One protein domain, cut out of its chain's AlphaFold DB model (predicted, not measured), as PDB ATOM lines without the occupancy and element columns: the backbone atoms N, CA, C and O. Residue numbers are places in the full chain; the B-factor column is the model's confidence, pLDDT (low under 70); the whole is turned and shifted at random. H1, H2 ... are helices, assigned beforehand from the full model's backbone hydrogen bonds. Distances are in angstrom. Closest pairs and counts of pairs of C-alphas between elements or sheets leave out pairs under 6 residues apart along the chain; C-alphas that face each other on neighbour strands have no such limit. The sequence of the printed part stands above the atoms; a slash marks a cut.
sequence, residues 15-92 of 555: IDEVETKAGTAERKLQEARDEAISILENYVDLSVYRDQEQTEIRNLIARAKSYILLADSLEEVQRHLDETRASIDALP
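Overview. This is residues 15 to 92 of the 555 residues of an uncharacterized protein of Lachnospiraceae bacterium OF09-33XD (UniProt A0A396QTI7). Three helices lie side by side in a slim up-and-down bundle, each running against the one before it, and they make a triangle when taken end on. The longest, H1, packs on H2 and H3 with its later part, while residues 15 to 24 stick out beyond the bundle as a free arm and add to its length. The printed part has 78 residues with three named helices, H1, H2 and H3 along the chain, and no named strand; the class is all helix. The whole is loose, with a radius of gyration of the C-alphas of 15.2 A, and spans 54 by 16 by 14 A.

Arrangement. H1, residues 15 to 41, touches H3, residues 74 to 89, with its residues 29 to 40 alone; the closest C-alphas, those of Leu 29 and Leu 74, are 6.0 A apart. These two run the same way at a shallow tilt of 5 degrees. H2, residues 51 to 68, touches H1 through its residues 61 to 68 alone and residues 33 to 41 of H1 alone. The closest C-alphas of this helical hairpin are those of Arg 33 and Ile 68, 5.8 A apart, and the helices run opposite ways at a shallow tilt of 3 degrees. H2 and H3 also touch and form a helical hairpin, opposite ways at a shallow tilt of 7 degrees; their closest C-alphas, those of Ile 68 and Val 77, are 5.2 A apart. The helix packing is mostly aligned, with the three touching pairs at a shallow tilt. In H1, H2 and H3 every O i to N i+4 pair is within hydrogen-bond range.

Along the chain. H1 begins at C-alpha 15 (-27.741, -16.638, 23.475) and is 38.2 A long from first to last C-alpha. H2 begins at C-alpha 51 (-50.413, 5.474, 66.349) and is 25.4 A long. H3 is 22.3 A long and ends at C-alpha 89 (-35.379, 8.519, 60.535).

Size, cuts and confidence. The two C-alphas farthest apart are those of Ile 15 and Arg 50, at 54.4 A. Without residues 15 to 24 the body spans 41 by 15 by 15 A. The printed part has no cut; the link from H1 to H2 is short and that from H2 to H3 is tight. The mean pLDDT of the printed part is 87.1, and residues 15 to 23 are under 70.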
ATOM      1  N   ILE A  15     -26.390 -16.850  22.938       63.56
ATOM      2  CA  ILE A  15     -27.741 -16.638  23.475       63.56
ATOM      3  C   ILE A  15     -27.899 -17.411  24.788       63.56
ATOM      4  O   ILE A  15     -28.223 -16.794  25.793       63.56
ATOM      5  N   ASP A  16     -27.562 -18.701  24.828       63.12
ATOM      6  CA  ASP A  16     -27.653 -19.543  26.028       63.12
ATOM      7  C   ASP A  16     -26.746 -18.999  27.179       63.12
ATOM      8  O   ASP A  16     -27.133 -19.010  28.353       63.12
ATOM      9  N   GLU A  17     -25.558 -18.444  26.875       62.19
ATOM     10  CA  GLU A  17     -24.710 -17.716  27.846       62.19
ATOM     11  C   GLU A  17     -25.306 -16.370  28.293       62.19
ATOM     12  O   GLU A  17     -25.118 -15.971  29.444       62.19
ATOM     13  N   VAL A  18     -25.975 -15.634  27.403       60.94
ATOM     14  CA  VAL A  18     -26.626 -14.359  27.737       60.94
ATOM     15  C   VAL A  18     -27.890 -14.603  28.558       60.94
ATOM     16  O   VAL A  18     -28.085 -13.905  29.544       60.94
ATOM     17  N   GLU A  19     -28.685 -15.626  28.248       60.19
ATOM     18  CA  GLU A  19     -29.852 -16.046  29.032       60.19
ATOM     19  C   GLU A  19     -29.444 -16.523  30.433       60.19
ATOM     20  O   GLU A  19     -30.056 -16.121  31.421       60.19
ATOM     21  N   THR A  20     -28.359 -17.295  30.570       62.41
ATOM     22  CA  THR A  20     -27.861 -17.703  31.901       62.41
ATOM     23  C   THR A  20     -27.220 -16.556  32.689       62.41
ATOM     24  O   THR A  20     -27.363 -16.512  33.916       62.41
ATOM     25  N   LYS A  21     -26.574 -15.582  32.032       63.38
ATOM     26  CA  LYS A  21     -26.080 -14.358  32.696       63.38
ATOM     27  C   LYS A  21     -27.218 -13.410  33.076       63.38
ATOM     28  O   LYS A  21     -27.195 -12.894  34.190       63.38
ATOM     29  N   ALA A  22     -28.230 -13.251  32.225       62.25
ATOM     30  CA  ALA A  22     -29.440 -12.485  32.512       62.25
ATOM     31  C   ALA A  22     -30.234 -13.116  33.663       62.25
ATOM     32  O   ALA A  22     -30.523 -12.433  34.634       62.25
ATOM     33  N   GLY A  23     -30.472 -14.432  33.646       68.56
ATOM     34  CA  GLY A  23     -31.101 -15.146  34.764       68.56
ATOM     35  C   GLY A  23     -30.282 -15.099  36.062       68.56
ATOM     36  O   GLY A  23     -30.845 -15.097  37.153       68.56
ATOM     37  N   THR A  24     -28.951 -14.995  35.971       72.81
ATOM     38  CA  THR A  24     -28.084 -14.766  37.142       72.81
ATOM     39  C   THR A  24     -28.154 -13.321  37.649       72.81
ATOM     40  O   THR A  24     -28.040 -13.108  38.856       72.81
ATOM     41  N   ALA A  25     -28.339 -12.340  36.763       76.44
ATOM     42  CA  ALA A  25     -28.535 -10.939  37.123       76.44
ATOM     43  C   ALA A  25     -29.924 -10.710  37.737       76.44
ATOM     44  O   ALA A  25     -30.002 -10.168  38.833       76.44
ATOM     45  N   GLU A  26     -30.989 -11.217  37.110       79.62
ATOM     46  CA  GLU A  26     -32.364 -11.118  37.614       79.62
ATOM     47  C   GLU A  26     -32.515 -11.817  38.968       79.62
ATOM     48  O   GLU A  26     -33.105 -11.254  39.883       79.62
ATOM     49  N   ARG A  27     -31.904 -12.999  39.159       82.19
ATOM     50  CA  ARG A  27     -31.892 -13.653  40.477       82.19
ATOM     51  C   ARG A  27     -31.217 -12.782  41.542       82.19
ATOM     52  O   ARG A  27     -31.750 -12.677  42.636       82.19
ATOM     53  N   LYS A  28     -30.082 -12.143  41.231       86.00
ATOM     54  CA  LYS A  28     -29.405 -11.225  42.167       86.00
ATOM     55  C   LYS A  28     -30.217  -9.961  42.443       86.00
ATOM     56  O   LYS A  28     -30.195  -9.468  43.563       86.00
ATOM     57  N   LEU A  29     -30.905  -9.439  41.430       87.88
ATOM     58  CA  LEU A  29     -31.792  -8.292  41.575       87.88
ATOM     59  C   LEU A  29     -32.978  -8.658  42.472       87.88
ATOM     60  O   LEU A  29     -33.249  -7.932  43.418       87.88
ATOM     61  N   GLN A  30     -33.605  -9.819  42.269       87.94
ATOM     62  CA  GLN A  30     -34.669 -10.310  43.143       87.94
ATOM     63  C   GLN A  30     -34.180 -10.578  44.575       87.94
ATOM     64  O   GLN A  30     -34.832 -10.142  45.516       87.94
ATOM     65  N   GLU A  31     -33.012 -11.205  44.749       88.69
ATOM     66  CA  GLU A  31     -32.379 -11.398  46.064       88.69
ATOM     67  C   GLU A  31     -32.181 -10.053  46.793       88.69
ATOM     68  O   GLU A  31     -32.513  -9.945  47.971       88.69
ATOM     69  N   ALA A  32     -31.744  -9.005  46.083       90.19
ATOM     70  CA  ALA A  32     -31.610  -7.657  46.638       90.19
ATOM     71  C   ALA A  32     -32.959  -6.953  46.895       90.19
ATOM     72  O   ALA A  32     -33.082  -6.234  47.886       90.19
ATOM     73  N   ARG A  33     -33.980  -7.156  46.043       92.56
ATOM     74  CA  ARG A  33     -35.351  -6.657  46.274       92.56
ATOM     75  C   ARG A  33     -35.913  -7.244  47.573       92.56
ATOM     76  O   ARG A  33     -36.402  -6.498  48.418       92.56
ATOM     77  N   ASP A  34     -35.806  -8.560  47.739       91.69
ATOM     78  CA  ASP A  34     -36.319  -9.291  48.900       91.69
ATOM     79  C   ASP A  34     -35.548  -8.919  50.186       91.69
ATOM     80  O   ASP A  34     -36.161  -8.704  51.236       91.69
ATOM     81  N   GLU A  35     -34.221  -8.757  50.106       92.88
ATOM     82  CA  GLU A  35     -33.384  -8.273  51.214       92.88
ATOM     83  C   GLU A  35     -33.748  -6.835  51.624       92.88
ATOM     84  O   GLU A  35     -34.011  -6.582  52.801       92.88
ATOM     85  N   ALA A  36     -33.845  -5.899  50.674       92.88
ATOM     86  CA  ALA A  36     -34.215  -4.509  50.952       92.88
ATOM     87  C   ALA A  36     -35.612  -4.386  51.586       92.88
ATOM     88  O   ALA A  36     -35.813  -3.589  52.507       92.88
ATOM     89  N   ILE A  37     -36.570  -5.205  51.141       93.12
ATOM     90  CA  ILE A  37     -37.914  -5.285  51.730       93.12
ATOM     91  C   ILE A  37     -37.853  -5.800  53.170       93.12
ATOM     92  O   ILE A  37     -38.419  -5.163  54.059       93.12
ATOM     93  N   SER A  38     -37.137  -6.903  53.408       93.75
ATOM     94  CA  SER A  38     -36.960  -7.494  54.741       93.75
ATOM     95  C   SER A  38     -36.310  -6.512  55.727       93.75
ATOM     96  O   SER A  38     -36.733  -6.407  56.880       93.75
ATOM     97  N   ILE A  39     -35.334  -5.721  55.266       94.31
ATOM     98  CA  ILE A  39     -34.701  -4.685  56.089       94.31
ATOM     99  C   ILE A  39     -35.690  -3.556  56.419       94.31
ATOM    100  O   ILE A  39     -35.750  -3.145  57.574       94.31
ATOM    101  N   LEU A  40     -36.486  -3.074  55.455       93.75
ATOM    102  CA  LEU A  40     -37.490  -2.032  55.716       93.75
ATOM    103  C   LEU A  40     -38.599  -2.497  56.667       93.75
ATOM    104  O   LEU A  40     -39.039  -1.717  57.506       93.75
ATOM    105  N   GLU A  41     -39.034  -3.757  56.577       92.25
ATOM    106  CA  GLU A  41     -40.030  -4.334  57.494       92.25
ATOM    107  C   GLU A  41     -39.575  -4.370  58.957       92.25
ATOM    108  O   GLU A  41     -40.418  -4.333  59.850       92.25
ATOM    109  N   ASN A  42     -38.262  -4.424  59.193       92.31
ATOM    110  CA  ASN A  42     -37.654  -4.565  60.514       92.31
ATOM    111  C   ASN A  42     -36.771  -3.354  60.885       92.31
ATOM    112  O   ASN A  42     -35.908  -3.472  61.753       92.31
ATOM    113  N   TYR A  43     -36.945  -2.206  60.213       93.62
ATOM    114  CA  TYR A  43     -36.019  -1.072  60.333       93.62
ATOM    115  C   TYR A  43     -36.108  -0.344  61.683       93.62
ATOM    116  O   TYR A  43     -35.084   0.053  62.232       93.62
ATOM    117  N   VAL A  44     -37.319  -0.201  62.229       90.69
ATOM    118  CA  VAL A  44     -37.584   0.472  63.511       90.69
ATOM    119  C   VAL A  44     -38.628  -0.281  64.334       90.69
ATOM    120  O   VAL A  44     -39.532  -0.914  63.785       90.69
ATOM    121  N   ASP A  45     -38.541  -0.176  65.660       90.00
ATOM    122  CA  ASP A  45     -39.599  -0.641  66.557       90.00
ATOM    123  C   ASP A  45     -40.775   0.344  66.515       90.00
ATOM    124  O   ASP A  45     -40.698   1.455  67.035       90.00
ATOM    125  N   LEU A  46     -41.890  -0.063  65.907       86.50
ATOM    126  CA  LEU A  46     -43.091   0.770  65.816       86.50
ATOM    127  C   LEU A  46     -43.652   1.178  67.192       86.50
ATOM    128  O   LEU A  46     -44.352   2.184  67.271       86.50
ATOM    129  N   SER A  47     -43.359   0.452  68.275       85.25
ATOM    130  CA  SER A  47     -43.914   0.750  69.604       85.25
ATOM    131  C   SER A  47     -43.355   2.022  70.257       85.25
ATOM    132  O   SER A  47     -44.001   2.551  71.163       85.25
ATOM    133  N   VAL A  48     -42.223   2.564  69.780       85.06
ATOM    134  CA  VAL A  48     -41.692   3.859  70.264       85.06
ATOM    135  C   VAL A  48     -42.312   5.071  69.557       85.06
ATOM    136  O   VAL A  48     -42.074   6.209  69.959       85.06
ATOM    137  N   TYR A  49     -43.138   4.848  68.530       85.25
ATOM    138  CA  TYR A  49     -43.860   5.877  67.777       85.25
ATOM    139  C   TYR A  49     -45.348   5.883  68.158       85.25
ATOM    140  O   TYR A  49     -45.896   4.868  68.591       85.25
ATOM    141  N   ARG A  50     -46.039   7.014  67.973       81.75
ATOM    142  CA  ARG A  50     -47.488   7.111  68.245       81.75
ATOM    143  C   ARG A  50     -48.287   6.496  67.093       81.75
ATOM    144  O   ARG A  50     -47.776   6.356  65.985       81.75
ATOM    145  N   ASP A  51     -49.559   6.179  67.321       82.81
ATOM    146  CA  ASP A  51     -50.413   5.474  66.349       82.81
ATOM    147  C   ASP A  51     -50.478   6.141  64.956       82.81
ATOM    148  O   ASP A  51     -50.612   5.450  63.938       82.81
ATOM    149  N   GLN A  52     -50.344   7.473  64.898       81.50
ATOM    150  CA  GLN A  52     -50.270   8.233  63.650       81.50
ATOM    151  C   GLN A  52     -48.943   7.991  62.916       81.50
ATOM    152  O   GLN A  52     -48.970   7.503  61.786       81.50
ATOM    153  N   GLU A  53     -47.793   8.251  63.549       85.75
ATOM    154  CA  GLU A  53     -46.472   8.005  62.948       85.75
ATOM    155  C   GLU A  53     -46.270   6.523  62.613       85.75
ATOM    156  O   GLU A  53     -45.774   6.200  61.539       85.75
ATOM    157  N   GLN A  54     -46.742   5.595  63.453       90.31
ATOM    158  CA  GLN A  54     -46.738   4.165  63.131       90.31
ATOM    159  C   GLN A  54     -47.492   3.856  61.830       90.31
ATOM    160  O   GLN A  54     -47.099   2.973  61.066       90.31
ATOM    161  N   THR A  55     -48.609   4.543  61.585       91.38
ATOM    162  CA  THR A  55     -49.408   4.376  60.365       91.38
ATOM    163  C   THR A  55     -48.702   4.997  59.159       91.38
ATOM    164  O   THR A  55     -48.720   4.415  58.076       91.38
ATOM    165  N   GLU A  56     -48.010   6.120  59.346       91.69
ATOM    166  CA  GLU A  56     -47.172   6.741  58.320       91.69
ATOM    167  C   GLU A  56     -45.963   5.865  57.949       91.69
ATOM    168  O   GLU A  56     -45.780   5.570  56.770       91.69
ATOM    169  N   ILE A  57     -45.229   5.324  58.926       93.25
ATOM    170  CA  ILE A  57     -44.116   4.380  58.717       93.25
ATOM    171  C   ILE A  57     -44.596   3.125  57.970       93.25
ATOM    172  O   ILE A  57     -43.981   2.720  56.982       93.25
ATOM    173  N   ARG A  58     -45.741   2.538  58.359       93.88
ATOM    174  CA  ARG A  58     -46.356   1.409  57.628       93.88
ATOM    175  C   ARG A  58     -46.664   1.765  56.168       93.88
ATOM    176  O   ARG A  58     -46.417   0.945  55.284       93.88
ATOM    177  N   ASN A  59     -47.171   2.972  55.906       94.56
ATOM    178  CA  ASN A  59     -47.477   3.447  54.554       94.56
ATOM    179  C   ASN A  59     -46.209   3.722  53.726       94.56
ATOM    180  O   ASN A  59     -46.169   3.353  52.550       94.56
ATOM    181  N   LEU A  60     -45.166   4.306  54.328       95.25
ATOM    182  CA  LEU A  60     -43.849   4.490  53.709       95.25
ATOM    183  C   LEU A  60     -43.256   3.136  53.301       95.25
ATOM    184  O   LEU A  60     -42.935   2.945  52.130       95.25
ATOM    185  N   ILE A  61     -43.219   2.162  54.216       94.38
ATOM    186  CA  ILE A  61     -42.734   0.797  53.952       94.38
ATOM    187  C   ILE A  61     -43.572   0.105  52.860       94.38
ATOM    188  O   ILE A  61     -43.013  -0.513  51.954       94.38
ATOM    189  N   ALA A  62     -44.906   0.211  52.890       94.69
ATOM    190  CA  ALA A  62     -45.779  -0.385  51.870       94.69
ATOM    191  C   ALA A  62     -45.570   0.226  50.470       94.69
ATOM    192  O   ALA A  62     -45.558  -0.488  49.460       94.69
ATOM    193  N   ARG A  63     -45.352   1.544  50.402       94.75
ATOM    194  CA  ARG A  63     -45.028   2.253  49.160       94.75
ATOM    195  C   ARG A  63     -43.628   1.894  48.655       94.75
ATOM    196  O   ARG A  63     -43.473   1.617  47.469       94.75
ATOM    197  N   ALA A  64     -42.645   1.822  49.548       94.75
ATOM    198  CA  ALA A  64     -41.274   1.435  49.237       94.75
ATOM    199  C   ALA A  64     -41.189   0.010  48.682       94.75
ATOM    200  O   ALA A  64     -40.621  -0.182  47.614       94.75
ATOM    201  N   LYS A  65     -41.855  -0.965  49.321       94.75
ATOM    202  CA  LYS A  65     -42.033  -2.331  48.789       94.75
ATOM    203  C   LYS A  65     -42.552  -2.324  47.353       94.75
ATOM    204  O   LYS A  65     -42.019  -3.026  46.502       94.75
ATOM    205  N   SER A  66     -43.571  -1.508  47.086       93.88
ATOM    206  CA  SER A  66     -44.191  -1.411  45.762       93.88
ATOM    207  C   SER A  66     -43.226  -0.874  44.698       93.88
ATOM    208  O   SER A  66     -43.283  -1.328  43.562       93.88
ATOM    209  N   TYR A  67     -42.328   0.054  45.048       93.62
ATOM    210  CA  TYR A  67     -41.298   0.552  44.126       93.62
ATOM    211  C   TYR A  67     -40.084  -0.380  44.018       93.62
ATOM    212  O   TYR A  67     -39.587  -0.582  42.919       93.62
ATOM    213  N   ILE A  68     -39.644  -1.007  45.113       93.31
ATOM    214  CA  ILE A  68     -38.537  -1.976  45.116       93.31
ATOM    215  C   ILE A  68     -38.886  -3.200  44.253       93.31
ATOM    216  O   ILE A  68     -38.076  -3.614  43.429       93.31
ATOM    217  N   LEU A  69     -40.113  -3.727  44.349       91.75
ATOM    218  CA  LEU A  69     -40.591  -4.817  43.482       91.75
ATOM    219  C   LEU A  69     -40.695  -4.437  41.992       91.75
ATOM    220  O   LEU A  69     -40.790  -5.328  41.153       91.75
ATOM    221  N   LEU A  70     -40.686  -3.140  41.666       91.50
ATOM    222  CA  LEU A  70     -40.746  -2.598  40.304       91.50
ATOM    223  C   LEU A  70     -39.415  -1.974  39.843       91.50
ATOM    224  O   LEU A  70     -39.373  -1.372  38.775       91.50
ATOM    225  N   ALA A  71     -38.345  -2.082  40.635       92.38
ATOM    226  CA  ALA A  71     -37.035  -1.535  40.295       92.38
ATOM    227  C   ALA A  71     -36.305  -2.443  39.289       92.38
ATOM    228  O   ALA A  71     -36.160  -3.649  39.528       92.38
ATOM    229  N   ASP A  72     -35.805  -1.853  38.201       90.50
ATOM    230  CA  ASP A  72     -35.110  -2.555  37.110       90.50
ATOM    231  C   ASP A  72     -33.588  -2.664  37.352       90.50
ATOM    232  O   ASP A  72     -32.861  -3.279  36.569       90.50
ATOM    233  N   SER A  73     -33.082  -2.079  38.445       92.06
ATOM    234  CA  SER A  73     -31.654  -2.023  38.779       92.06
ATOM    235  C   SER A  73     -31.374  -2.128  40.284       92.06
ATOM    236  O   SER A  73     -32.209  -1.779  41.123       92.06
ATOM    237  N   LEU A  74     -30.167  -2.588  40.643       89.06
ATOM    238  CA  LEU A  74     -29.717  -2.664  42.041       89.06
ATOM    239  C   LEU A  74     -29.583  -1.263  42.653       89.06
ATOM    240  O   LEU A  74     -29.887  -1.055  43.826       89.06
ATOM    241  N   GLU A  75     -29.173  -0.294  41.839       93.12
ATOM    242  CA  GLU A  75     -29.063   1.117  42.183       93.12
ATOM    243  C   GLU A  75     -30.424   1.728  42.556       93.12
ATOM    244  O   GLU A  75     -30.498   2.517  43.497       93.12
ATOM    245  N   GLU A  76     -31.516   1.348  41.883       92.75
ATOM    246  CA  GLU A  76     -32.871   1.791  42.238       92.75
ATOM    247  C   GLU A  76     -33.423   1.099  43.485       92.75
ATOM    248  O   GLU A  76     -34.053   1.767  44.306       92.75
ATOM    249  N   VAL A  77     -33.149  -0.199  43.671       92.62
ATOM    250  CA  VAL A  77     -33.476  -0.914  44.917       92.62
ATOM    251  C   VAL A  77     -32.795  -0.237  46.108       92.62
ATOM    252  O   VAL A  77     -33.463   0.103  47.085       92.62
ATOM    253  N   GLN A  78     -31.488   0.026  46.007       93.81
ATOM    254  CA  GLN A  78     -30.718   0.688  47.062       93.81
ATOM    255  C   GLN A  78     -31.185   2.131  47.290       93.81
ATOM    256  O   GLN A  78     -31.361   2.547  48.434       93.81
ATOM    257  N   ARG A  79     -31.454   2.888  46.216       95.25
ATOM    258  CA  ARG A  79     -31.977   4.257  46.317       95.25
ATOM    259  C   ARG A  79     -33.315   4.289  47.053       95.25
ATOM    260  O   ARG A  79     -33.472   5.098  47.960       95.25
ATOM    261  N   HIS A  80     -34.259   3.412  46.717       94.00
ATOM    262  CA  HIS A  80     -35.560   3.377  47.386       94.00
ATOM    263  C   HIS A  80     -35.490   2.844  48.825       94.00
ATOM    264  O   HIS A  80     -36.252   3.312  49.675       94.00
ATOM    265  N   LEU A  81     -34.559   1.935  49.130       93.06
ATOM    266  CA  LEU A  81     -34.234   1.532  50.500       93.06
ATOM    267  C   LEU A  81     -33.771   2.739  51.334       93.06
ATOM    268  O   LEU A  81     -34.353   3.015  52.383       93.06
ATOM    269  N   ASP A  82     -32.782   3.494  50.855       94.94
ATOM    270  CA  ASP A  82     -32.183   4.599  51.615       94.94
ATOM    271  C   ASP A  82     -33.061   5.864  51.654       94.94
ATOM    272  O   ASP A  82     -33.154   6.501  52.702       94.94
ATOM    273  N   GLU A  83     -33.791   6.187  50.576       94.44
ATOM    274  CA  GLU A  83     -34.837   7.228  50.572       94.44
ATOM    275  C   GLU A  83     -35.909   6.946  51.638       94.44
ATOM    276  O   GLU A  83     -36.355   7.857  52.340       94.44
ATOM    277  N   THR A  84     -36.316   5.679  51.786       94.88
ATOM    278  CA  THR A  84     -37.351   5.282  52.752       94.88
ATOM    279  C   THR A  84     -36.821   5.291  54.181       94.88
ATOM    280  O   THR A  84     -37.507   5.801  55.064       94.88
ATOM    281  N   ARG A  85     -35.597   4.798  54.412       95.69
ATOM    282  CA  ARG A  85     -34.916   4.889  55.717       95.69
ATOM    283  C   ARG A  85     -34.820   6.331  56.196       95.69
ATOM    284  O   ARG A  85     -35.377   6.645  57.238       95.69
ATOM    285  N   ALA A  86     -34.252   7.219  55.377       93.31
ATOM    286  CA  ALA A  86     -34.123   8.636  55.707       93.31
ATOM    287  C   ALA A  86     -35.484   9.325  55.943       93.31
ATOM    288  O   ALA A  86     -35.568  10.263  56.733       93.31
ATOM    289  N   SER A  87     -36.555   8.851  55.295       91.94
ATOM    290  CA  SER A  87     -37.924   9.325  55.549       91.94
ATOM    291  C   SER A  87     -38.493   8.839  56.890       91.94
ATOM    292  O   SER A  87     -39.300   9.544  57.486       91.94
ATOM    293  N   ILE A  88     -38.087   7.658  57.370       90.88
ATOM    294  CA  ILE A  88     -38.475   7.109  58.682       90.88
ATOM    295  C   ILE A  88     -37.629   7.738  59.800       90.88
ATOM    296  O   ILE A  88     -38.183   8.147  60.816       90.88
ATOM    297  N   ASP A  89     -36.319   7.891  59.590       89.75
ATOM    298  CA  ASP A  89     -35.379   8.519  60.535       89.75
ATOM    299  C   ASP A  89     -35.701  10.005  60.797       89.75
ATOM    300  O   ASP A  89     -35.298  10.566  61.815       89.75
ATOM    301  N   ALA A  90     -36.431  10.652  59.881       86.88
ATOM    302  CA  ALA A  90     -36.911  12.025  60.021       86.88
ATOM    303  C   ALA A  90     -38.199  12.162  60.864       86.88
ATOM    304  O   ALA A  90     -38.591  13.288  61.181       86.88
ATOM    305  N   LEU A  91     -38.872  11.059  61.217       83.75
ATOM    306  CA  LEU A  91     -40.073  11.081  62.055       83.75
ATOM    307  C   LEU A  91     -39.682  11.047  63.545       83.75
ATOM    308  O   LEU A  91     -38.906  10.179  63.949       83.75
ATOM    309  N   PRO A  92     -40.215  11.952  64.391       78.31
ATOM    310  CA  PRO A  92     -39.902  11.963  65.815       78.31
ATOM    311  C   PRO A  92     -40.534  10.765  66.534       78.31
ATOM    312  O   PRO A  92     -41.679  10.393  66.265       78.31
TER     313      PRO A  92